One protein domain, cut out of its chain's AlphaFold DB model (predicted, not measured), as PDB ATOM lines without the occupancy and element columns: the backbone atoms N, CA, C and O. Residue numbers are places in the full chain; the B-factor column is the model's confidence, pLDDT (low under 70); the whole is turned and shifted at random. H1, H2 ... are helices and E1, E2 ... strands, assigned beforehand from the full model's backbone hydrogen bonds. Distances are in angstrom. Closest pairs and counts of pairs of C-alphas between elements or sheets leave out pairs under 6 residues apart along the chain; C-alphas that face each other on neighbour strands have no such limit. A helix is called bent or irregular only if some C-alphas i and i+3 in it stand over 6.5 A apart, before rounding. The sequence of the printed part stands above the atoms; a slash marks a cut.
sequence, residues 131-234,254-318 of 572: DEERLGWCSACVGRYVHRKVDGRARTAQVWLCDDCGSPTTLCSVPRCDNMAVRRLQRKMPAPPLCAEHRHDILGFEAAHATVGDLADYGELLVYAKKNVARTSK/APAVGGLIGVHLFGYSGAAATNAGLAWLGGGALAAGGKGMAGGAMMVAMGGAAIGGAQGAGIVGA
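What this domain is: This is residues 131 to 234 and 254 to 318 of the 572 residues of an uncharacterized protein of Corynebacterium xerosis (UniProt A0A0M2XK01). The printed part has two lobes: a strongly curled sheet of five short strands, E1 to E5, and a group of helices, H5 to H8, with H5 and H6 crossing, H7 on the far side of H6 and H8 beside H5. Short helices H1 and H2 lie between the lobes, H3 is near one end of H8, and H4 is next to H1. Of 169 printed residues, with five named strands followed by eight named helices, the class is mixed; the sheet runs E1 E2 E3 E4 E5, antiparallel throughout. The whole is compact, with a radius of gyration of the C-alphas of 16.1 A and spans of 45 by 41 by 33 A.

Where its parts are: E1, residues 131 to 137, begins at C-alpha (171.636, 267.448, 101.636) and is 18.6 A long; E2, 144 to 150, is 18.8 A. E3 is 160 to 162, E4 168 to 171 and E5 180 to 182. H1 is 196 to 199, H2 205 to 209, H3 215 to 222 and H4 229 to 234. H5, 254 to 264, is 15.3 A long, H6, 270 to 283, 17.3 A, and H7, 293 to 302, 14.5 A. H8, 310 to 318, is 13.8 A and ends at C-alpha (181.627, 233.322, 109.858). H3 and H6 are irregular, with C-alphas 216 and 219 7.3 A apart and 280 and 283 7.2 A apart; H8 is only just so, 311 to 314 being 6.7 A.

How they stand to each other: The strands form a meander of hairpins, each strand the antiparallel neighbour of the one before, and a folded sheet, bent back so that E1 and E2 face E4 and E5, with E3 as hinge. N 134 and O 147 are 2.8 A apart, N 148 and O 161 2.9 A, N 160 and O 169 2.8 A, N 170 and O 181 2.8 A. H1 only grazes the sheet with residues 196 to 199, and touches H4, closest C-alphas Arg 199 and Ala 230 at 5.1 A. H8, the hub, touches H2 (Ala 208 to Ala 310, closest C-alphas, 4.4 A), only just touches H3, with 3 pairs of C-alphas within 8 A (closest Leu 222 and Gly 317, 5.8 A), and touches H5 at a shallow tilt of 14 degrees, opposite ways (closest C-alphas Val 257 and Ala 318, 5.9 A). H6 touches H5, about perpendicular at 74 degrees (closest C-alphas Gly 262 and Ala 273, 3.6 A), and H7, also at 74 degrees (Ala 279 and Gly 296, 4.5 A). Every O i to N i+4 pair is within hydrogen-bond range in H4, H5 and H7; it is 8 of 10 in H6, 3 of 5 in H8, 0 of 1 in H2 and 0 of 4 in H3, where 2 of 2 and 4 of 5 O i to N i+3 pairs are; H1 is too short for such a pair.

The domain as a whole: The C-alphas farthest apart, Arg 153 and Ala 216, are 51.4 A apart. Residues 235 to 253 are not printed; C-alphas 234 and 254 are 19.9 A apart across this cut. Of the links printed whole, E5 to H1 is long. Mean pLDDT of the printed part is 74.6; 64 residues are under 70, among them 184 to 191 and 281 to 306.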
ATOM      1  N   ASP A 131     170.287 267.061 102.079       89.94
ATOM      2  CA  ASP A 131     171.636 267.448 101.636       89.94
ATOM      3  C   ASP A 131     172.731 267.230 102.700       89.94
ATOM      4  O   ASP A 131     173.911 267.461 102.448       89.94
ATOM      5  N   GLU A 132     172.370 266.826 103.925       93.00
ATOM      6  CA  GLU A 132     173.360 266.569 104.978       93.00
ATOM      7  C   GLU A 132     174.119 265.271 104.682       93.00
ATOM      8  O   GLU A 132     173.536 264.184 104.641       93.00
ATOM      9  N   GLU A 133     175.435 265.390 104.526       94.75
ATOM     10  CA  GLU A 133     176.325 264.298 104.148       94.75
ATOM     11  C   GLU A 133     177.233 263.856 105.294       94.75
ATOM     12  O   GLU A 133     177.681 264.641 106.135       94.75
ATOM     13  N   ARG A 134     177.560 262.564 105.299       93.75
ATOM     14  CA  ARG A 134     178.563 261.987 106.191       93.75
ATOM     15  C   ARG A 134     179.346 260.887 105.497       93.75
ATOM     16  O   ARG A 134     178.777 259.903 105.046       93.75
ATOM     17  N   LEU A 135     180.669 260.995 105.509       95.44
ATOM     18  CA  LEU A 135     181.557 259.964 104.981       95.44
ATOM     19  C   LEU A 135     181.822 258.879 106.039       95.44
ATOM     20  O   LEU A 135     182.472 259.134 107.056       95.44
ATOM     21  N   GLY A 136     181.397 257.641 105.794       94.38
ATOM     22  CA  GLY A 136     181.494 256.542 106.759       94.38
ATOM     23  C   GLY A 136     181.702 255.182 106.100       94.38
ATOM     24  O   GLY A 136     181.549 255.030 104.893       94.38
ATOM     25  N   TRP A 137     182.086 254.187 106.893       94.88
ATOM     26  CA  TRP A 137     182.054 252.795 106.453       94.88
ATOM     27  C   TRP A 137     180.626 252.252 106.529       94.88
ATOM     28  O   TRP A 137     180.008 252.270 107.597       94.88
ATOM     29  N   CYS A 138     180.101 251.754 105.413       92.00
ATOM     30  CA  CYS A 138     178.746 251.230 105.319       92.00
ATOM     31  C   CYS A 138     178.688 249.764 105.761       92.00
ATOM     32  O   CYS A 138     179.224 248.886 105.099       92.00
ATOM     33  N   SER A 139     177.957 249.448 106.833       87.12
ATOM     34  CA  SER A 139     177.781 248.049 107.269       87.12
ATOM     35  C   SER A 139     176.956 247.181 106.314       87.12
ATOM     36  O   SER A 139     176.855 245.988 106.567       87.12
ATOM     37  N   ALA A 140     176.319 247.748 105.284       81.94
ATOM     38  CA  ALA A 140     175.615 246.966 104.267       81.94
ATOM     39  C   ALA A 140     176.592 246.510 103.174       81.94
ATOM     40  O   ALA A 140     176.857 245.318 103.070       81.94
ATOM     41  N   CYS A 141     177.189 247.455 102.434       84.19
ATOM     42  CA  CYS A 141     178.091 247.143 101.318       84.19
ATOM     43  C   CYS A 141     179.573 247.037 101.689       84.19
ATOM     44  O   CYS A 141     180.399 246.762 100.829       84.19
ATOM     45  N   VAL A 142     179.936 247.267 102.952       88.38
ATOM     46  CA  VAL A 142     181.319 247.176 103.458       88.38
ATOM     47  C   VAL A 142     182.286 248.155 102.760       88.38
ATOM     48  O   VAL A 142     183.499 248.072 102.912       88.38
ATOM     49  N   GLY A 143     181.763 249.136 102.021       88.62
ATOM     50  CA  GLY A 143     182.546 250.192 101.385       88.62
ATOM     51  C   GLY A 143     182.529 251.503 102.165       88.62
ATOM     52  O   GLY A 143     181.671 251.728 103.028       88.62
ATOM     53  N   ARG A 144     183.505 252.366 101.871       93.56
ATOM     54  CA  ARG A 144     183.631 253.691 102.475       93.56
ATOM     55  C   ARG A 144     183.013 254.733 101.555       93.56
ATOM     56  O   ARG A 144     183.638 255.135 100.581       93.56
ATOM     57  N   TYR A 145     181.812 255.182 101.889       94.38
ATOM     58  CA  TYR A 145     181.025 256.047 101.016       94.38
ATOM     59  C   TYR A 145     180.399 257.203 101.774       94.38
ATOM     60  O   TYR A 145     180.388 257.242 103.009       94.38
ATOM     61  N   VAL A 146     179.922 258.181 101.012       96.12
ATOM     62  CA  VAL A 146     179.070 259.236 101.540       96.12
ATOM     63  C   VAL A 146     177.708 258.631 101.866       96.12
ATOM     64  O   VAL A 146     177.207 257.736 101.187       96.12
ATOM     65  N   HIS A 147     177.151 259.075 102.981       94.75
ATOM     66  CA  HIS A 147     175.806 258.770 103.403       94.75
ATOM     67  C   HIS A 147     175.031 260.078 103.479       94.75
ATOM     68  O   HIS A 147     175.469 260.999 104.169       94.75
ATOM     69  N   ARG A 148     173.877 260.140 102.818       94.19
ATOM     70  CA  ARG A 148     172.987 261.304 102.831       94.19
ATOM     71  C   ARG A 148     171.841 261.104 103.806       94.19
ATOM     72  O   ARG A 148     171.241 260.029 103.878       94.19
ATOM     73  N   LYS A 149     171.567 262.116 104.619       92.50
ATOM     74  CA  LYS A 149     170.553 262.054 105.672       92.50
ATOM     75  C   LYS A 149     169.151 262.100 105.083       92.50
ATOM     76  O   LYS A 149     168.901 262.775 104.095       92.50
ATOM     77  N   VAL A 150     168.220 261.402 105.722       90.25
ATOM     78  CA  VAL A 150     166.798 261.460 105.373       90.25
ATOM     79  C   VAL A 150     166.099 262.501 106.247       90.25
ATOM     80  O   VAL A 150     166.122 262.411 107.480       90.25
ATOM     81  N   ASP A 151     165.426 263.461 105.624       86.38
ATOM     82  CA  ASP A 151     164.743 264.564 106.295       86.38
ATOM     83  C   ASP A 151     163.480 264.102 107.030       86.38
ATOM     84  O   ASP A 151     162.604 263.474 106.440       86.38
ATOM     85  N   GLY A 152     163.321 264.446 108.318       73.75
ATOM     86  CA  GLY A 152     162.032 264.460 109.037       73.75
ATOM     87  C   GLY A 152     162.080 264.155 110.545       73.75
ATOM     88  O   GLY A 152     163.123 264.257 111.185       73.75
ATOM     89  N   ARG A 153     160.921 263.874 111.172       58.31
ATOM     90  CA  ARG A 153     160.757 263.973 112.645       58.31
ATOM     91  C   ARG A 153     161.252 262.751 113.456       58.31
ATOM     92  O   ARG A 153     160.986 261.594 113.124       58.31
ATOM     93  N   ALA A 154     161.936 263.086 114.561       51.84
ATOM     94  CA  ALA A 154     162.408 262.419 115.800       51.84
ATOM     95  C   ALA A 154     162.468 260.876 115.993       51.84
ATOM     96  O   ALA A 154     163.232 260.432 116.845       51.84
ATOM     97  N   ARG A 155     161.763 260.030 115.229       49.75
ATOM     98  CA  ARG A 155     162.002 258.559 115.166       49.75
ATOM     99  C   ARG A 155     162.664 258.110 113.856       49.75
ATOM    100  O   ARG A 155     163.289 257.051 113.819       49.75
ATOM    101  N   THR A 156     162.585 258.958 112.827       49.88
ATOM    102  CA  THR A 156     163.289 258.846 111.532       49.88
ATOM    103  C   THR A 156     164.536 259.739 111.445       49.88
ATOM    104  O   THR A 156     165.323 259.597 110.522       49.88
ATOM    105  N   ALA A 157     164.782 260.584 112.456       51.88
ATOM    106  CA  ALA A 157     165.807 261.640 112.477       51.88
ATOM    107  C   ALA A 157     167.284 261.174 112.515       51.88
ATOM    108  O   ALA A 157     168.183 261.981 112.734       51.88
ATOM    109  N   GLN A 158     167.548 259.877 112.346       72.62
ATOM    110  CA  GLN A 158     168.902 259.307 112.310       72.62
ATOM    111  C   GLN A 158     169.053 258.266 111.189       72.62
ATOM    112  O   GLN A 158     169.864 257.349 111.306       72.62
ATOM    113  N   VAL A 159     168.233 258.353 110.137       87.88
ATOM    114  CA  VAL A 159     168.374 257.496 108.954       87.88
ATOM    115  C   VAL A 159     169.238 258.206 107.922       87.88
ATOM    116  O   VAL A 159     169.053 259.390 107.658       87.88
ATOM    117  N   TRP A 160     170.164 257.453 107.348       92.00
ATOM    118  CA  TRP A 160     171.040 257.879 106.271       92.00
ATOM    119  C   TRP A 160     171.008 256.841 105.154       92.00
ATOM    120  O   TRP A 160     171.025 255.648 105.451       92.00
ATOM    121  N   LEU A 161     171.005 257.245 103.890       92.06
ATOM    122  CA  LEU A 161     171.171 256.329 102.763       92.06
ATOM    123  C   LEU A 161     172.629 256.340 102.311       92.06
ATOM    124  O   LEU A 161     173.220 257.406 102.192       92.06
ATOM    125  N   CYS A 162     173.216 255.161 102.113       92.75
ATOM    126  CA  CYS A 162     174.540 255.028 101.500       92.75
ATOM    127  C   CYS A 162     174.466 255.414 100.018       92.75
ATOM    128  O   CYS A 162     173.608 254.883  99.318       92.75
ATOM    129  N   ASP A 163     175.376 256.251  99.530       92.50
ATOM    130  CA  ASP A 163     175.355 256.706  98.132       92.50
ATOM    131  C   ASP A 163     175.726 255.627  97.117       92.50
ATOM    132  O   ASP A 163     175.302 255.703  95.972       92.50
ATOM    133  N   ASP A 164     176.478 254.604  97.524       89.88
ATOM    134  CA  ASP A 164     176.856 253.512  96.622       89.88
ATOM    135  C   ASP A 164     175.792 252.409  96.556       89.88
ATOM    136  O   ASP A 164     175.360 252.002  95.479       89.88
ATOM    137  N   CYS A 165     175.375 251.889  97.714       86.50
ATOM    138  CA  CYS A 165     174.463 250.745  97.753       86.50
ATOM    139  C   CYS A 165     173.003 251.123  98.004       86.50
ATOM    140  O   CYS A 165     172.138 250.259  97.915       86.50
ATOM    141  N   GLY A 166     172.712 252.368  98.380       88.38
ATOM    142  CA  GLY A 166     171.356 252.837  98.658       88.38
ATOM    143  C   GLY A 166     170.726 252.301  99.948       88.38
ATOM    144  O   GLY A 166     169.584 252.637 100.254       88.38
ATOM    145  N   SER A 167     171.444 251.483 100.730       86.88
ATOM    146  CA  SER A 167     170.911 250.872 101.954       86.88
ATOM    147  C   SER A 167     170.675 251.899 103.071       86.88
ATOM    148  O   SER A 167     171.523 252.772 103.290       86.88
ATOM    149  N   PRO A 168     169.589 251.760 103.858       87.50
ATOM    150  CA  PRO A 168     169.338 252.604 105.015       87.50
ATOM    151  C   PRO A 168     170.269 252.249 106.180       87.50
ATOM    152  O   PRO A 168     170.393 251.106 106.631       87.50
ATOM    153  N   THR A 169     170.909 253.274 106.720       90.19
ATOM    154  CA  THR A 169     171.948 253.203 107.741       90.19
ATOM    155  C   THR A 169     171.719 254.228 108.847       90.19
ATOM    156  O   THR A 169     170.860 255.101 108.763       90.19
ATOM    157  N   THR A 170     172.448 254.079 109.945       90.88
ATOM    158  CA  THR A 170     172.424 254.954 111.120       90.88
ATOM    159  C   THR A 170     173.793 254.910 111.784       90.88
ATOM    160  O   THR A 170     174.563 253.982 111.555       90.88
ATOM    161  N   LEU A 171     174.104 255.873 112.645       90.19
ATOM    162  CA  LEU A 171     175.366 255.865 113.385       90.19
ATOM    163  C   LEU A 171     175.489 254.629 114.282       90.19
ATOM    164  O   LEU A 171     174.509 254.195 114.897       90.19
ATOM    165  N   CYS A 172     176.701 254.084 114.373       88.94
ATOM    166  CA  CYS A 172     177.020 253.076 115.370       88.94
ATOM    167  C   CYS A 172     176.943 253.677 116.780       88.94
ATOM    168  O   CYS A 172     177.488 254.739 117.054       88.94
ATOM    169  N   SER A 173     176.300 252.971 117.707       88.38
ATOM    170  CA  SER A 173     176.163 253.392 119.105       88.38
ATOM    171  C   SER A 173     177.429 253.230 119.945       88.38
ATOM    172  O   SER A 173     177.419 253.599 121.118       88.38
ATOM    173  N   VAL A 174     178.503 252.650 119.401       85.94
ATOM    174  CA  VAL A 174     179.769 252.532 120.133       85.94
ATOM    175  C   VAL A 174     180.437 253.911 120.192       85.94
ATOM    176  O   VAL A 174     180.640 254.517 119.140       85.94
ATOM    177  N   PRO A 175     180.802 254.425 121.383       86.06
ATOM    178  CA  PRO A 175     181.447 255.729 121.505       86.06
ATOM    179  C   PRO A 175     182.715 255.826 120.651       86.06
ATOM    180  O   PRO A 175     183.545 254.916 120.683       86.06
ATOM    181  N   ARG A 176     182.891 256.953 119.947       87.06
ATOM    182  CA  ARG A 176     184.026 257.213 119.032       87.06
ATOM    183  C   ARG A 176     184.107 256.266 117.822       87.06
ATOM    184  O   ARG A 176     185.169 256.134 117.225       87.06
ATOM    185  N   CYS A 177     183.013 255.593 117.473       89.81
ATOM    186  CA  CYS A 177     182.889 254.852 116.223       89.81
ATOM    187  C   CYS A 177     182.112 255.690 115.204       89.81
ATOM    188  O   CYS A 177     180.941 255.992 115.424       89.81
ATOM    189  N   ASP A 178     182.740 256.004 114.072       90.50
ATOM    190  CA  ASP A 178     182.110 256.772 112.990       90.50
ATOM    191  C   ASP A 178     181.470 255.891 111.906       90.50
ATOM    192  O   ASP A 178     180.932 256.403 110.924       90.50
ATOM    193  N   ASN A 179     181.502 254.567 112.091       93.50
ATOM    194  CA  ASN A 179     180.988 253.601 111.125       93.50
ATOM    195  C   ASN A 179     179.455 253.579 111.121       93.50
ATOM    196  O   ASN A 179     178.791 253.716 112.154       93.50
ATOM    197  N   MET A 180     178.889 253.335 109.944       92.56
ATOM    198  CA  MET A 180     177.453 253.362 109.698       92.56
ATOM    199  C   MET A 180     176.881 251.958 109.862       92.56
ATOM    200  O   MET A 180     177.257 251.035 109.146       92.56
ATOM    201  N   ALA A 181     175.971 251.769 110.810       88.00
ATOM    202  CA  ALA A 181     175.236 250.533 111.052       88.00
ATOM    203  C   ALA A 181     174.019 250.412 110.125       88.00
ATOM    204  O   ALA A 181     173.332 251.399 109.886       88.00
ATOM    205  N   VAL A 182     173.692 249.197 109.667       82.69
ATOM    206  CA  VAL A 182     172.437 248.945 108.931       82.69
ATOM    207  C   VAL A 182     171.245 249.255 109.836       82.69
ATOM    208  O   VAL A 182     171.144 248.714 110.946       82.69
ATOM    209  N   ARG A 183     170.331 250.110 109.371       77.31
ATOM    210  CA  ARG A 183     169.113 250.457 110.102       77.31
ATOM    211  C   ARG A 183     168.084 249.348 109.897       77.31
ATOM    212  O   ARG A 183     167.460 249.259 108.849       77.31
ATOM    213  N   ARG A 184     167.881 248.504 110.912       65.75
ATOM    214  CA  ARG A 184     166.826 247.477 110.888       65.75
ATOM    215  C   ARG A 184     165.481 248.120 111.229       65.75
ATOM    216  O   ARG A 184     165.326 248.665 112.320       65.75
ATOM    217  N   LEU A 185     164.534 248.061 110.297       55.66
ATOM    218  CA  LEU A 185     163.281 248.824 110.341       55.66
ATOM    219  C   LEU A 185     162.160 248.139 111.148       55.66
ATOM    220  O   LEU A 185     161.184 248.789 111.501       55.66
ATOM    221  N   GLN A 186     162.328 246.861 111.510       54.03
ATOM    222  CA  GLN A 186     161.225 245.986 111.941       54.03
ATOM    223  C   GLN A 186     161.206 245.588 113.438       54.03
ATOM    224  O   GLN A 186     160.400 244.752 113.836       54.03
ATOM    225  N   ARG A 187     162.076 246.119 114.319       50.66
ATOM    226  CA  ARG A 187     162.167 245.615 115.715       50.66
ATOM    227  C   ARG A 187     161.399 246.466 116.737       50.66
ATOM    228  O   ARG A 187     161.770 247.612 116.977       50.66
ATOM    229  N   LYS A 188     160.423 245.852 117.433       40.88
ATOM    230  CA  LYS A 188     159.659 246.436 118.568       40.88
ATOM    231  C   LYS A 188     160.536 246.939 119.730       40.88
ATOM    232  O   LYS A 188     160.124 247.843 120.447       40.88
ATOM    233  N   MET A 189     161.754 246.413 119.894       45.69
ATOM    234  CA  MET A 189     162.798 246.997 120.752       45.69
ATOM    235  C   MET A 189     164.159 246.864 120.054       45.69
ATOM    236  O   MET A 189     164.692 245.752 119.966       45.69
ATOM    237  N   PRO A 190     164.734 247.943 119.498       54.91
ATOM    238  CA  PRO A 190     166.014 247.843 118.826       54.91
ATOM    239  C   PRO A 190     167.116 247.775 119.882       54.91
ATOM    240  O   PRO A 190     167.308 248.703 120.665       54.91
ATOM    241  N   ALA A 191     167.880 246.680 119.881       62.84
ATOM    242  CA  ALA A 191     169.242 246.732 120.400       62.84
ATOM    243  C   ALA A 191     169.956 247.949 119.771       62.84
ATOM    244  O   ALA A 191     169.652 248.278 118.615       62.84
ATOM    245  N   PRO A 192     170.870 248.620 120.495       74.19
ATOM    246  CA  PRO A 192     171.563 249.792 119.970       74.19
ATOM    247  C   PRO A 192     172.156 249.481 118.586       74.19
ATOM    248  O   PRO A 192     172.692 248.383 118.400       74.19
ATOM    249  N   PRO A 193     172.028 250.375 117.588       80.44
ATOM    250  CA  PRO A 193     172.583 250.124 116.267       80.44
ATOM    251  C   PRO A 193     174.098 249.926 116.348       80.44
ATOM    252  O   PRO A 193     174.852 250.822 116.712       80.44
ATOM    253  N   LEU A 194     174.562 248.732 115.991       84.25
ATOM    254  CA  LEU A 194     175.981 248.392 115.935       84.25
ATOM    255  C   LEU A 194     176.398 248.199 114.477       84.25
ATOM    256  O   LEU A 194     175.664 247.564 113.708       84.25
ATOM    257  N   CYS A 195     177.559 248.750 114.111       88.69
ATOM    258  CA  CYS A 195     178.161 248.508 112.803       88.69
ATOM    259  C   CYS A 195     178.633 247.054 112.678       88.69
ATOM    260  O   CYS A 195     178.777 246.355 113.683       88.69
ATOM    261  N   ALA A 196     178.878 246.613 111.446       84.12
ATOM    262  CA  ALA A 196     179.252 245.240 111.129       84.12
ATOM    263  C   ALA A 196     180.474 244.760 111.935       84.12
ATOM    264  O   ALA A 196     180.434 243.664 112.486       84.12
ATOM    265  N   GLU A 197     181.496 245.600 112.130       86.44
ATOM    266  CA  GLU A 197     182.658 245.259 112.969       86.44
ATOM    267  C   GLU A 197     182.280 245.007 114.430       86.44
ATOM    268  O   GLU A 197     182.650 243.996 115.012       86.44
ATOM    269  N   HIS A 198     181.488 245.892 115.042       84.19
ATOM    270  CA  HIS A 198     181.094 245.751 116.449       84.19
ATOM    271  C   HIS A 198     180.069 244.634 116.684       84.19
ATOM    272  O   HIS A 198     179.856 244.219 117.830       84.19
ATOM    273  N   ARG A 199     179.444 244.129 115.613       79.12
ATOM    274  CA  ARG A 199     178.640 242.902 115.632       79.12
ATOM    275  C   ARG A 199     179.468 241.638 115.368       79.12
ATOM    276  O   ARG A 199     178.995 240.556 115.711       79.12
ATOM    277  N   HIS A 200     180.706 241.785 114.880       81.06
ATOM    278  CA  HIS A 200     181.514 240.716 114.274       81.06
ATOM    279  C   HIS A 200     180.793 240.048 113.096       81.06
ATOM    280  O   HIS A 200     180.891 238.842 112.897       81.06
ATOM    281  N   ASP A 201     180.036 240.843 112.346       76.88
ATOM    282  CA  ASP A 201     179.471 240.427 111.066       76.88
ATOM    283  C   ASP A 201     180.560 240.417 109.980       76.88
ATOM    284  O   ASP A 201     180.529 239.601 109.067       76.88
ATOM    285  N   ILE A 202     181.542 241.314 110.122       80.44
ATOM    286  CA  ILE A 202     182.787 241.358 109.352       80.44
ATOM    287  C   ILE A 202     183.979 241.416 110.312       80.44
ATOM    288  O   ILE A 202     183.830 241.756 111.490       80.44
ATOM    289  N   LEU A 203     185.160 241.111 109.784       82.88
ATOM    290  CA  LEU A 203     186.421 241.060 110.528       82.88
ATOM    291  C   LEU A 203     186.941 242.478 110.809       82.88
ATOM    292  O   LEU A 203     187.232 242.834 111.948       82.88
ATOM    293  N   GLY A 204     186.916 243.328 109.791       86.94
ATOM    294  CA  GLY A 204     187.200 244.757 109.850       86.94
ATOM    295  C   GLY A 204     186.800 245.380 108.521       86.94
ATOM    296  O   GLY A 204     186.782 244.669 107.518       86.94
ATOM    297  N   PHE A 205     186.463 246.664 108.479       88.75
ATOM    298  CA  PHE A 205     186.179 247.311 107.201       88.75
ATOM    299  C   PHE A 205     187.433 247.366 106.336       88.75
ATOM    300  O   PHE A 205     187.405 246.883 105.215       88.75
ATOM    301  N   GLU A 206     188.554 247.843 106.873       87.62
ATOM    302  CA  GLU A 206     189.832 247.863 106.159       87.62
ATOM    303  C   GLU A 206     190.312 246.441 105.825       87.62
ATOM    304  O   GLU A 206     190.676 246.164 104.685       87.62
ATOM    305  N   ALA A 207     190.222 245.514 106.786       84.06
ATOM    306  CA  ALA A 207     190.588 244.109 106.585       84.06
ATOM    307  C   ALA A 207     189.744 243.429 105.494       84.06
ATOM    308  O   ALA A 207     190.235 242.567 104.776       84.06
ATOM    309  N   ALA A 208     188.484 243.840 105.316       84.38
ATOM    310  CA  ALA A 208     187.636 243.305 104.260       84.38
ATOM    311  C   ALA A 208     188.123 243.685 102.851       84.38
ATOM    312  O   ALA A 208     187.822 242.970 101.897       84.38
ATOM    313  N   HIS A 209     188.893 244.767 102.705       86.62
ATOM    314  CA  HIS A 209     189.521 245.168 101.438       86.62
ATOM    315  C   HIS A 209     190.958 244.667 101.289       86.62
ATOM    316  O   HIS A 209     191.502 244.775 100.197       86.62
ATOM    317  N   ALA A 210     191.553 244.096 102.340       88.00
ATOM    318  CA  ALA A 210     192.895 243.532 102.276       88.00
ATOM    319  C   ALA A 210     192.950 242.320 101.337       88.00
ATOM    320  O   ALA A 210     191.929 241.668 101.087       88.00
ATOM    321  N   THR A 211     194.149 242.049 100.843       90.69
ATOM    322  CA  THR A 211     194.550 240.887 100.050       90.69
ATOM    323  C   THR A 211     195.736 240.210 100.736       90.69
ATOM    324  O   THR A 211     196.300 240.755 101.690       90.69
ATOM    325  N   VAL A 212     196.069 239.000 100.300       90.94
ATOM    326  CA  VAL A 212     197.207 238.220 100.799       90.94
ATOM    327  C   VAL A 212     198.138 237.861  99.646       90.94
ATOM    328  O   VAL A 212     197.685 237.622  98.527       90.94
ATOM    329  N   GLY A 213     199.440 237.797  99.926       90.94
ATOM    330  CA  GLY A 213     200.429 237.393  98.924       90.94
ATOM    331  C   GLY A 213     200.358 235.900  98.590       90.94
ATOM    332  O   GLY A 213     200.602 235.514  97.452       90.94
ATOM    333  N   ASP A 214     199.982 235.067  99.562       92.19
ATOM    334  CA  ASP A 214     199.856 233.619  99.410       92.19
ATOM    335  C   ASP A 214     198.518 233.120  99.983       92.19
ATOM    336  O   ASP A 214     198.000 233.642 100.972       92.19
ATOM    337  N   LEU A 215     197.940 232.089  99.361       92.88
ATOM    338  CA  LEU A 215     196.655 231.525  99.777       92.88
ATOM    339  C   LEU A 215     196.688 230.945 101.205       92.88
ATOM    340  O   LEU A 215     195.662 230.964 101.886       92.88
ATOM    341  N   ALA A 216     197.829 230.433 101.670       91.06
ATOM    342  CA  ALA A 216     197.972 229.903 103.026       91.06
ATOM    343  C   ALA A 216     197.994 231.000 104.101       91.06
ATOM    344  O   ALA A 216     197.636 230.733 105.249       91.06
ATOM    345  N   ASP A 217     198.279 232.247 103.722       91.44
ATOM    346  CA  ASP A 217     198.267 233.397 104.630       91.44
ATOM    347  C   ASP A 217     196.847 233.951 104.857       91.44
ATOM    348  O   ASP A 217     196.656 234.973 105.516       91.44
ATOM    349  N   TYR A 218     195.802 233.256 104.384       88.50
ATOM    350  CA  TYR A 218     194.402 233.659 104.575       88.50
ATOM    351  C   TYR A 218     194.022 233.907 106.045       88.50
ATOM    352  O   TYR A 218     193.081 234.656 106.319       88.50
ATOM    353  N   GLY A 219     194.736 233.294 106.998       86.31
ATOM    354  CA  GLY A 219     194.553 233.515 108.432       86.31
ATOM    355  C   GLY A 219     194.744 234.976 108.852       86.31
ATOM    356  O   GLY A 219     194.079 235.432 109.785       86.31
ATOM    357  N   GLU A 220     195.564 235.741 108.129       86.44
ATOM    358  CA  GLU A 220     195.757 237.176 108.355       86.44
ATOM    359  C   GLU A 220     194.476 237.979 108.094       86.44
ATOM    360  O   GLU A 220     194.189 238.956 108.792       86.44
ATOM    361  N   LEU A 221     193.636 237.514 107.162       83.19
ATOM    362  CA  LEU A 221     192.337 238.121 106.875       83.19
ATOM    363  C   LEU A 221     191.330 237.885 108.013       83.19
ATOM    364  O   LEU A 221     190.365 238.638 108.124       83.19
ATOM    365  N   LEU A 222     191.549 236.879 108.875       83.31
ATOM    366  CA  LEU A 222     190.620 236.417 109.919       83.31
ATOM    367  C   LEU A 222     190.752 237.128 111.272       83.31
ATOM    368  O   LEU A 222     190.131 236.722 112.263       83.31
ATOM    369  N   VAL A 223     191.508 238.222 111.333       82.06
ATOM    370  CA  VAL A 223     191.704 238.986 112.567       82.06
ATOM    371  C   VAL A 223     190.612 240.047 112.732       82.06
ATOM    372  O   VAL A 223     190.447 240.945 111.909       82.06
ATOM    373  N   TYR A 224     189.868 239.980 113.844       81.88
ATOM    374  CA  TYR A 224     188.857 240.993 114.163       81.88
ATOM    375  C   TYR A 224     189.501 242.317 114.596       81.88
ATOM    376  O   TYR A 224     190.175 242.386 115.625       81.88
ATOM    377  N   ALA A 225     189.215 243.395 113.866       80.38
ATOM    378  CA  ALA A 225     189.735 244.735 114.133       80.38
ATOM    379  C   ALA A 225     189.136 245.382 115.399       80.38
ATOM    380  O   ALA A 225     189.754 246.249 116.025       80.38
ATOM    381  N   LYS A 226     187.915 244.987 115.785       83.31
ATOM    382  CA  LYS A 226     187.176 245.524 116.941       83.31
ATOM    383  C   LYS A 226     186.683 244.400 117.852       83.31
ATOM    384  O   LYS A 226     186.724 243.229 117.502       83.31
ATOM    385  N   LYS A 227     186.230 244.763 119.058       80.00
ATOM    386  CA  LYS A 227     185.640 243.825 120.030       80.00
ATOM    387  C   LYS A 227     184.153 243.593 119.750       80.00
ATOM    388  O   LYS A 227     183.444 244.510 119.335       80.00
ATOM    389  N   ASN A 228     183.659 242.405 120.112       80.56
ATOM    390  CA  ASN A 228     182.271 242.021 119.865       80.56
ATOM    391  C   ASN A 228     181.338 242.619 120.917       80.56
ATOM    392  O   ASN A 228     181.053 242.000 121.944       80.56
ATOM    393  N   VAL A 229     180.825 243.811 120.638       77.12
ATOM    394  CA  VAL A 229     179.898 244.507 121.534       77.12
ATOM    395  C   VAL A 229     178.536 243.808 121.561       77.12
ATOM    396  O   VAL A 229     177.919 243.717 122.622       77.12
ATOM    397  N   ALA A 230     178.097 243.230 120.436       69.06
ATOM    398  CA  ALA A 230     176.818 242.524 120.341       69.06
ATOM    399  C   ALA A 230     176.749 241.255 121.214       69.06
ATOM    400  O   ALA A 230     175.684 240.907 121.729       69.06
ATOM    401  N   ARG A 231     177.872 240.545 121.389       62.94
ATOM    402  CA  ARG A 231     177.977 239.353 122.247       62.94
ATOM    403  C   ARG A 231     178.002 239.746 123.720       62.94
ATOM    404  O   ARG A 231     177.277 239.147 124.509       62.94
ATOM    405  N   THR A 232     178.764 240.778 124.083       55.94
ATOM    406  CA  THR A 232     178.849 241.271 125.467       55.94
ATOM    407  C   THR A 232     177.507 241.815 125.963       55.94
ATOM    408  O   THR A 232     177.116 241.525 127.091       55.94
ATOM    409  N   SER A 233     176.742 242.513 125.114       50.44
ATOM    410  CA  SER A 233     175.407 243.007 125.479       50.44
ATOM    411  C   SER A 233     174.365 241.892 125.643       50.44
ATOM    412  O   SER A 233     173.434 242.044 126.426       50.44
ATOM    413  N   LYS A 234     174.507 240.763 124.926       48.56
ATOM    414  CA  LYS A 234     173.615 239.595 125.063       48.56
ATOM    415  C   LYS A 234     173.894 238.794 126.336       48.56
ATOM    416  O   LYS A 234     172.947 238.400 127.004       48.56
ATOM    417  N   ALA A 254     174.237 227.459 110.282       49.12
ATOM    418  CA  ALA A 254     173.846 227.883 108.939       49.12
ATOM    419  C   ALA A 254     172.926 229.132 108.918       49.12
ATOM    420  O   ALA A 254     173.152 230.005 108.079       49.12
ATOM    421  N   PRO A 255     171.961 229.300 109.849       55.16
ATOM    422  CA  PRO A 255     171.137 230.503 109.935       55.16
ATOM    423  C   PRO A 255     171.911 231.800 110.181       55.16
ATOM    424  O   PRO A 255     171.473 232.865 109.741       55.16
ATOM    425  N   ALA A 256     173.050 231.724 110.880       64.44
ATOM    426  CA  ALA A 256     173.884 232.884 111.173       64.44
ATOM    427  C   ALA A 256     174.684 233.315 109.938       64.44
ATOM    428  O   ALA A 256     174.617 234.485 109.566       64.44
ATOM    429  N   VAL A 257     175.368 232.378 109.267       67.19
ATOM    430  CA  VAL A 257     176.098 232.665 108.018       67.19
ATOM    431  C   VAL A 257     175.120 233.096 106.921       67.19
ATOM    432  O   VAL A 257     175.319 234.130 106.294       67.19
ATOM    433  N   GLY A 258     174.002 232.380 106.759       68.75
ATOM    434  CA  GLY A 258     172.933 232.767 105.839       68.75
ATOM    435  C   GLY A 258     172.353 234.144 106.168       68.75
ATOM    436  O   GLY A 258     172.178 234.965 105.282       68.75
ATOM    437  N   GLY A 259     172.129 234.461 107.446       71.62
ATOM    438  CA  GLY A 259     171.629 235.777 107.858       71.62
ATOM    439  C   GLY A 259     172.601 236.918 107.552       71.62
ATOM    440  O   GLY A 259     172.167 237.995 107.149       71.62
ATOM    441  N   LEU A 260     173.906 236.686 107.717       71.56
ATOM    442  CA  LEU A 260     174.950 237.647 107.356       71.56
ATOM    443  C   LEU A 260     174.984 237.888 105.850       71.56
ATOM    444  O   LEU A 260     174.925 239.034 105.417       71.56
ATOM    445  N   ILE A 261     174.994 236.820 105.057       70.56
ATOM    446  CA  ILE A 261     174.967 236.883 103.591       70.56
ATOM    447  C   ILE A 261     173.709 237.606 103.107       70.56
ATOM    448  O   ILE A 261     173.796 238.536 102.314       70.56
ATOM    449  N   GLY A 262     172.552 237.255 103.665       71.81
ATOM    450  CA  GLY A 262     171.279 237.938 103.456       71.81
ATOM    451  C   GLY A 262     171.341 239.450 103.627       71.81
ATOM    452  O   GLY A 262     170.785 240.200 102.833       71.81
ATOM    453  N   VAL A 263     172.032 239.898 104.674       71.06
ATOM    454  CA  VAL A 263     172.189 241.320 104.993       71.06
ATOM    455  C   VAL A 263     173.224 241.989 104.089       71.06
ATOM    456  O   VAL A 263     172.982 243.097 103.622       71.06
ATOM    457  N   HIS A 264     174.378 241.358 103.868       70.94
ATOM    458  CA  HIS A 264     175.527 241.986 103.209       70.94
ATOM    459  C   HIS A 264     175.491 241.912 101.685       70.94
ATOM    460  O   HIS A 264     175.930 242.856 101.029       70.94
ATOM    461  N   LEU A 265     174.974 240.816 101.128       68.44
ATOM    462  CA  LEU A 265     174.832 240.643  99.682       68.44
ATOM    463  C   LEU A 265     173.513 241.212  99.177       68.44
ATOM    464  O   LEU A 265     173.484 241.845  98.129       68.44
ATOM    465  N   PHE A 266     172.436 241.015  99.937       67.19
ATOM    466  CA  PHE A 266     171.089 241.285  99.439       67.19
ATOM    467  C   PHE A 266     170.372 242.431 100.163       67.19
ATOM    468  O   PHE A 266     169.295 242.846  99.748       67.19
ATOM    469  N   GLY A 267     170.955 242.975 101.238       65.31
ATOM    470  CA  GLY A 267     170.351 244.075 101.995       65.31
ATOM    471  C   GLY A 267     169.111 243.675 102.804       65.31
ATOM    472  O   GLY A 267     168.440 244.545 103.358       65.31
ATOM    473  N   TYR A 268     168.801 242.380 102.903       69.00
ATOM    474  CA  TYR A 268     167.609 241.890 103.590       69.00
ATOM    475  C   TYR A 268     167.780 241.896 105.109       69.00
ATOM    476  O   TYR A 268     168.864 242.090 105.671       69.00
ATOM    477  N   SER A 269     166.687 241.623 105.819       61.84
ATOM    478  CA  SER A 269     166.713 241.484 107.269       61.84
ATOM    479  C   SER A 269     165.920 240.273 107.766       61.84
ATOM    480  O   SER A 269     165.179 239.633 107.022       61.84
ATOM    481  N   GLY A 270     166.137 239.913 109.035       63.81
ATOM    482  CA  GLY A 270     165.412 238.828 109.693       63.81
ATOM    483  C   GLY A 270     165.559 237.484 108.982       63.81
ATOM    484  O   GLY A 270     166.633 237.132 108.497       63.81
ATOM    485  N   ALA A 271     164.467 236.732 108.932       62.00
ATOM    486  CA  ALA A 271     164.462 235.419 108.312       62.00
ATOM    487  C   ALA A 271     164.554 235.463 106.779       62.00
ATOM    488  O   ALA A 271     165.096 234.532 106.194       62.00
ATOM    489  N   ALA A 272     164.125 236.557 106.136       61.47
ATOM    490  CA  ALA A 272     164.345 236.756 104.704       61.47
ATOM    491  C   ALA A 272     165.848 236.823 104.389       61.47
ATOM    492  O   ALA A 272     166.309 236.157 103.470       61.47
ATOM    493  N   ALA A 273     166.634 237.525 105.219       71.94
ATOM    494  CA  ALA A 273     168.092 237.502 105.112       71.94
ATOM    495  C   ALA A 273     168.651 236.089 105.292       71.94
ATOM    496  O   ALA A 273     169.417 235.614 104.458       71.94
ATOM    497  N   THR A 274     168.236 235.393 106.351       69.94
ATOM    498  CA  THR A 274     168.691 234.023 106.595       69.94
ATOM    499  C   THR A 274     168.399 233.099 105.419       69.94
ATOM    500  O   THR A 274     169.301 232.400 104.968       69.94
ATOM    501  N   ASN A 275     167.184 233.131 104.882       64.94
ATOM    502  CA  ASN A 275     166.766 232.278 103.778       64.94
ATOM    503  C   ASN A 275     167.475 232.628 102.472       64.94
ATOM    504  O   ASN A 275     167.971 231.729 101.801       64.94
ATOM    505  N   ALA A 276     167.591 233.914 102.152       68.00
ATOM    506  CA  ALA A 276     168.323 234.394 100.990       68.00
ATOM    507  C   ALA A 276     169.793 233.966 101.018       68.00
ATOM    508  O   ALA A 276     170.307 233.422 100.044       68.00
ATOM    509  N   GLY A 277     170.471 234.138 102.154       73.81
ATOM    510  CA  GLY A 277     171.858 233.710 102.269       73.81
ATOM    511  C   GLY A 277     172.031 232.194 102.338       73.81
ATOM    512  O   GLY A 277     173.014 231.673 101.823       73.81
ATOM    513  N   LEU A 278     171.078 231.453 102.916       69.44
ATOM    514  CA  LEU A 278     171.076 229.986 102.858       69.44
ATOM    515  C   LEU A 278     170.864 229.473 101.431       69.44
ATOM    516  O   LEU A 278     171.542 228.529 101.021       69.44
ATOM    517  N   ALA A 279     169.966 230.103 100.669       69.75
ATOM    518  CA  ALA A 279     169.783 229.830  99.252       69.75
ATOM    519  C   ALA A 279     171.082 230.115  98.488       69.75
ATOM    520  O   ALA A 279     171.589 229.216  97.815       69.75
ATOM    521  N   TRP A 280     171.693 231.288  98.701       73.44
ATOM    522  CA  TRP A 280     172.992 231.639  98.123       73.44
ATOM    523  C   TRP A 280     174.075 230.621  98.444       73.44
ATOM    524  O   TRP A 280     174.839 230.275  97.560       73.44
ATOM    525  N   LEU A 281     174.135 230.079  99.663       68.88
ATOM    526  CA  LEU A 281     175.115 229.058 100.052       68.88
ATOM    527  C   LEU A 281     174.892 227.688  99.392       68.88
ATOM    528  O   LEU A 281     175.702 226.787  99.577       68.88
ATOM    529  N   GLY A 282     173.860 227.526  98.558       58.19
ATOM    530  CA  GLY A 282     173.523 226.247  97.927       58.19
ATOM    531  C   GLY A 282     172.700 225.336  98.839       58.19
ATOM    532  O   GLY A 282     172.483 224.173  98.517       58.19
ATOM    533  N   GLY A 283     172.216 225.868  99.964       55.19
ATOM    534  CA  GLY A 283     171.378 225.163 100.927       55.19
ATOM    535  C   GLY A 283     169.896 225.127 100.563       55.19
ATOM    536  O   GLY A 283     169.131 224.751 101.440       55.19
ATOM    537  N   GLY A 284     169.519 225.538  99.338       56.25
ATOM    538  CA  GLY A 284     168.160 225.522  98.775       56.25
ATOM    539  C   GLY A 284     167.096 225.795  99.828       56.25
ATOM    540  O   GLY A 284     166.619 224.851 100.438       56.25
ATOM    541  N   ALA A 285     166.778 227.061 100.097       48.16
ATOM    542  CA  ALA A 285     165.973 227.446 101.251       48.16
ATOM    543  C   ALA A 285     164.630 226.682 101.330       48.16
ATOM    544  O   ALA A 285     163.622 227.091 100.759       48.16
ATOM    545  N   LEU A 286     164.629 225.594 102.108       45.53
ATOM    546  CA  LEU A 286     163.448 224.816 102.497       45.53
ATOM    547  C   LEU A 286     162.418 225.728 103.195       45.53
ATOM    548  O   LEU A 286     161.216 225.557 103.078       45.53
ATOM    549  N   ALA A 287     162.875 226.801 103.842       42.75
ATOM    550  CA  ALA A 287     162.000 227.775 104.485       42.75
ATOM    551  C   ALA A 287     161.458 228.873 103.543       42.75
ATOM    552  O   ALA A 287     160.773 229.767 104.027       42.75
ATOM    553  N   ALA A 288     161.757 228.850 102.236       40.31
ATOM    554  CA  ALA A 288     161.451 229.947 101.309       40.31
ATOM    555  C   ALA A 288     160.520 229.610 100.137       40.31
ATOM    556  O   ALA A 288     160.180 230.502  99.365       40.31
ATOM    557  N   GLY A 289     160.159 228.339  99.970       46.94
ATOM    558  CA  GLY A 289     159.392 227.867  98.816       46.94
ATOM    559  C   GLY A 289     160.135 227.839  97.481       46.94
ATOM    560  O   GLY A 289     159.506 227.795  96.430       46.94
ATOM    561  N   GLY A 290     161.470 227.840  97.497       47.66
ATOM    562  CA  GLY A 290     162.271 227.852  96.274       47.66
ATOM    563  C   GLY A 290     162.399 226.482  95.604       47.66
ATOM    564  O   GLY A 290     162.495 225.453  96.271       47.66
ATOM    565  N   LYS A 291     162.505 226.502  94.269       41.53
ATOM    566  CA  LYS A 291     162.795 225.413  93.309       41.53
ATOM    567  C   LYS A 291     164.112 224.626  93.556       41.53
ATOM    568  O   LYS A 291     164.846 224.306  92.620       41.53
ATOM    569  N   GLY A 292     164.489 224.341  94.802       53.72
ATOM    570  CA  GLY A 292     165.740 223.664  95.151       53.72
ATOM    571  C   GLY A 292     166.985 224.411  94.649       53.72
ATOM    572  O   GLY A 292     167.134 225.614  94.860       53.72
ATOM    573  N   MET A 293     167.890 223.689  93.976       48.56
ATOM    574  CA  MET A 293     169.172 224.197  93.457       48.56
ATOM    575  C   MET A 293     169.039 225.388  92.489       48.56
ATOM    576  O   MET A 293     169.987 226.163  92.381       48.56
ATOM    577  N   ALA A 294     167.892 225.560  91.819       50.75
ATOM    578  CA  ALA A 294     167.674 226.659  90.873       50.75
ATOM    579  C   ALA A 294     167.641 228.032  91.570       50.75
ATOM    580  O   ALA A 294     168.342 228.947  91.146       50.75
ATOM    581  N   GLY A 295     166.943 228.151  92.707       52.66
ATOM    582  CA  GLY A 295     166.950 229.389  93.501       52.66
ATOM    583  C   GLY A 295     168.323 229.687  94.118       52.66
ATOM    584  O   GLY A 295     168.721 230.838  94.248       52.66
ATOM    585  N   GLY A 296     169.101 228.648  94.445       57.94
ATOM    586  CA  GLY A 296     170.478 228.831  94.906       57.94
ATOM    587  C   GLY A 296     171.425 229.339  93.814       57.94
ATOM    588  O   GLY A 296     172.268 230.185  94.097       57.94
ATOM    589  N   ALA A 297     171.273 228.863  92.574       58.62
ATOM    590  CA  ALA A 297     172.051 229.337  91.428       58.62
ATOM    591  C   ALA A 297     171.749 230.809  91.096       58.62
ATOM    592  O   ALA A 297     172.679 231.578  90.864       58.62
ATOM    593  N   MET A 298     170.477 231.211  91.162       58.53
ATOM    594  CA  MET A 298     170.061 232.602  90.973       58.53
ATOM    595  C   MET A 298     170.672 233.529  92.023       58.53
ATOM    596  O   MET A 298     171.292 234.536  91.679       58.53
ATOM    597  N   MET A 299     170.577 233.157  93.304       62.56
ATOM    598  CA  MET A 299     171.182 233.959  94.363       62.56
ATOM    599  C   MET A 299     172.685 234.101  94.140       62.56
ATOM    600  O   MET A 299     173.222 235.194  94.321       62.56
ATOM    601  N   VAL A 300     173.371 233.032  93.712       62.53
ATOM    602  CA  VAL A 300     174.795 233.098  93.341       62.53
ATOM    603  C   VAL A 300     175.038 234.105  92.218       62.53
ATOM    604  O   VAL A 300     175.927 234.934  92.376       62.53
ATOM    605  N   ALA A 301     174.231 234.106  91.153       61.53
ATOM    606  CA  ALA A 301     174.343 235.085  90.070       61.53
ATOM    607  C   ALA A 301     174.144 236.534  90.560       61.53
ATOM    608  O   ALA A 301     174.923 237.416  90.213       61.53
ATOM    609  N   MET A 302     173.162 236.781  91.432       59.03
ATOM    610  CA  MET A 302     172.910 238.112  92.004       59.03
ATOM    611  C   MET A 302     173.998 238.575  92.980       59.03
ATOM    612  O   MET A 302     174.306 239.763  93.055       59.03
ATOM    613  N   GLY A 303     174.566 237.645  93.747       60.25
ATOM    614  CA  GLY A 303     175.639 237.905  94.705       60.25
ATOM    615  C   GLY A 303     177.041 237.850  94.098       60.25
ATOM    616  O   GLY A 303     178.005 238.029  94.843       60.25
ATOM    617  N   GLY A 304     177.162 237.587  92.790       58.25
ATOM    618  CA  GLY A 304     178.427 237.313  92.111       58.25
ATOM    619  C   GLY A 304     179.474 238.384  92.380       58.25
ATOM    620  O   GLY A 304     180.542 238.056  92.866       58.25
ATOM    621  N   ALA A 305     179.123 239.667  92.238       53.53
ATOM    622  CA  ALA A 305     180.033 240.807  92.431       53.53
ATOM    623  C   ALA A 305     180.693 240.925  93.828       53.53
ATOM    624  O   ALA A 305     181.549 241.787  94.033       53.53
ATOM    625  N   ALA A 306     180.293 240.102  94.799       67.75
ATOM    626  CA  ALA A 306     180.848 240.104  96.144       67.75
ATOM    627  C   ALA A 306     181.974 239.085  96.378       67.75
ATOM    628  O   ALA A 306     182.501 239.047  97.496       67.75
ATOM    629  N   ILE A 307     182.346 238.247  95.402       72.25
ATOM    630  CA  ILE A 307     183.454 237.297  95.564       72.25
ATOM    631  C   ILE A 307     184.803 238.048  95.504       72.25
ATOM    632  O   ILE A 307     185.074 238.875  94.637       72.25
ATOM    633  N   GLY A 308     185.641 237.867  96.527       68.81
ATOM    634  CA  GLY A 308     186.895 238.618  96.709       68.81
ATOM    635  C   GLY A 308     186.715 240.093  97.094       68.81
ATOM    636  O   GLY A 308     187.674 240.762  97.483       68.81
ATOM    637  N   GLY A 309     185.486 240.611  97.040       74.94
ATOM    638  CA  GLY A 309     185.129 241.947  97.499       74.94
ATOM    639  C   GLY A 309     184.946 242.015  99.016       74.94
ATOM    640  O   GLY A 309     184.795 241.009  99.710       74.94
ATOM    641  N   ALA A 310     184.897 243.229  99.557       74.81
ATOM    642  CA  ALA A 310     184.749 243.429 100.999       74.81
ATOM    643  C   ALA A 310     183.442 242.879 101.593       74.81
ATOM    644  O   ALA A 310     183.408 242.478 102.756       74.81
ATOM    645  N   GLN A 311     182.380 242.780 100.792       72.56
ATOM    646  CA  GLN A 311     181.115 242.163 101.208       72.56
ATOM    647  C   GLN A 311     181.257 240.660 101.508       72.56
ATOM    648  O   GLN A 311     180.481 240.120 102.296       72.56
ATOM    649  N   GLY A 312     182.263 239.996 100.928       71.75
ATOM    650  CA  GLY A 312     182.546 238.578 101.116       71.75
ATOM    651  C   GLY A 312     183.385 238.234 102.349       71.75
ATOM    652  O   GLY A 312     183.307 237.114 102.855       71.75
ATOM    653  N   ALA A 313     184.139 239.189 102.904       69.62
ATOM    654  CA  ALA A 313     185.073 238.926 104.006       69.62
ATOM    655  C   ALA A 313     184.378 238.445 105.298       69.62
ATOM    656  O   ALA A 313     184.880 237.565 105.999       69.62
ATOM    657  N   GLY A 314     183.182 238.969 105.595       71.69
ATOM    658  CA  GLY A 314     182.371 238.499 106.726       71.69
ATOM    659  C   GLY A 314     181.902 237.046 106.584       71.69
ATOM    660  O   GLY A 314     181.765 236.339 107.582       71.69
ATOM    661  N   ILE A 315     181.723 236.575 105.344       77.44
ATOM    662  CA  ILE A 315     181.305 235.202 105.031       77.44
ATOM    663  C   ILE A 315     182.407 234.218 105.416       77.44
ATOM    664  O   ILE A 315     182.129 233.223 106.084       77.44
ATOM    665  N   VAL A 316     183.655 234.524 105.045       81.00
ATOM    666  CA  VAL A 316     184.826 233.700 105.374       81.00
ATOM    667  C   VAL A 316     184.975 233.582 106.892       81.00
ATOM    668  O   VAL A 316     184.990 232.474 107.424       81.00
ATOM    669  N   GLY A 317     184.985 234.707 107.617       79.44
ATOM    670  CA  GLY A 317     185.124 234.699 109.078       79.44
ATOM    671  C   GLY A 317     183.996 233.954 109.803       79.44
ATOM    672  O   GLY A 317     184.241 233.262 110.796       79.44
ATOM    673  N   ALA A 318     182.761 234.056 109.306       77.06
ATOM    674  CA  ALA A 318     181.627 233.322 109.858       77.06
ATOM    675  C   ALA A 318     181.713 231.815 109.569       77.06
ATOM    676  O   ALA A 318     181.390 231.014 110.447       77.06
TER     677      ALA A 318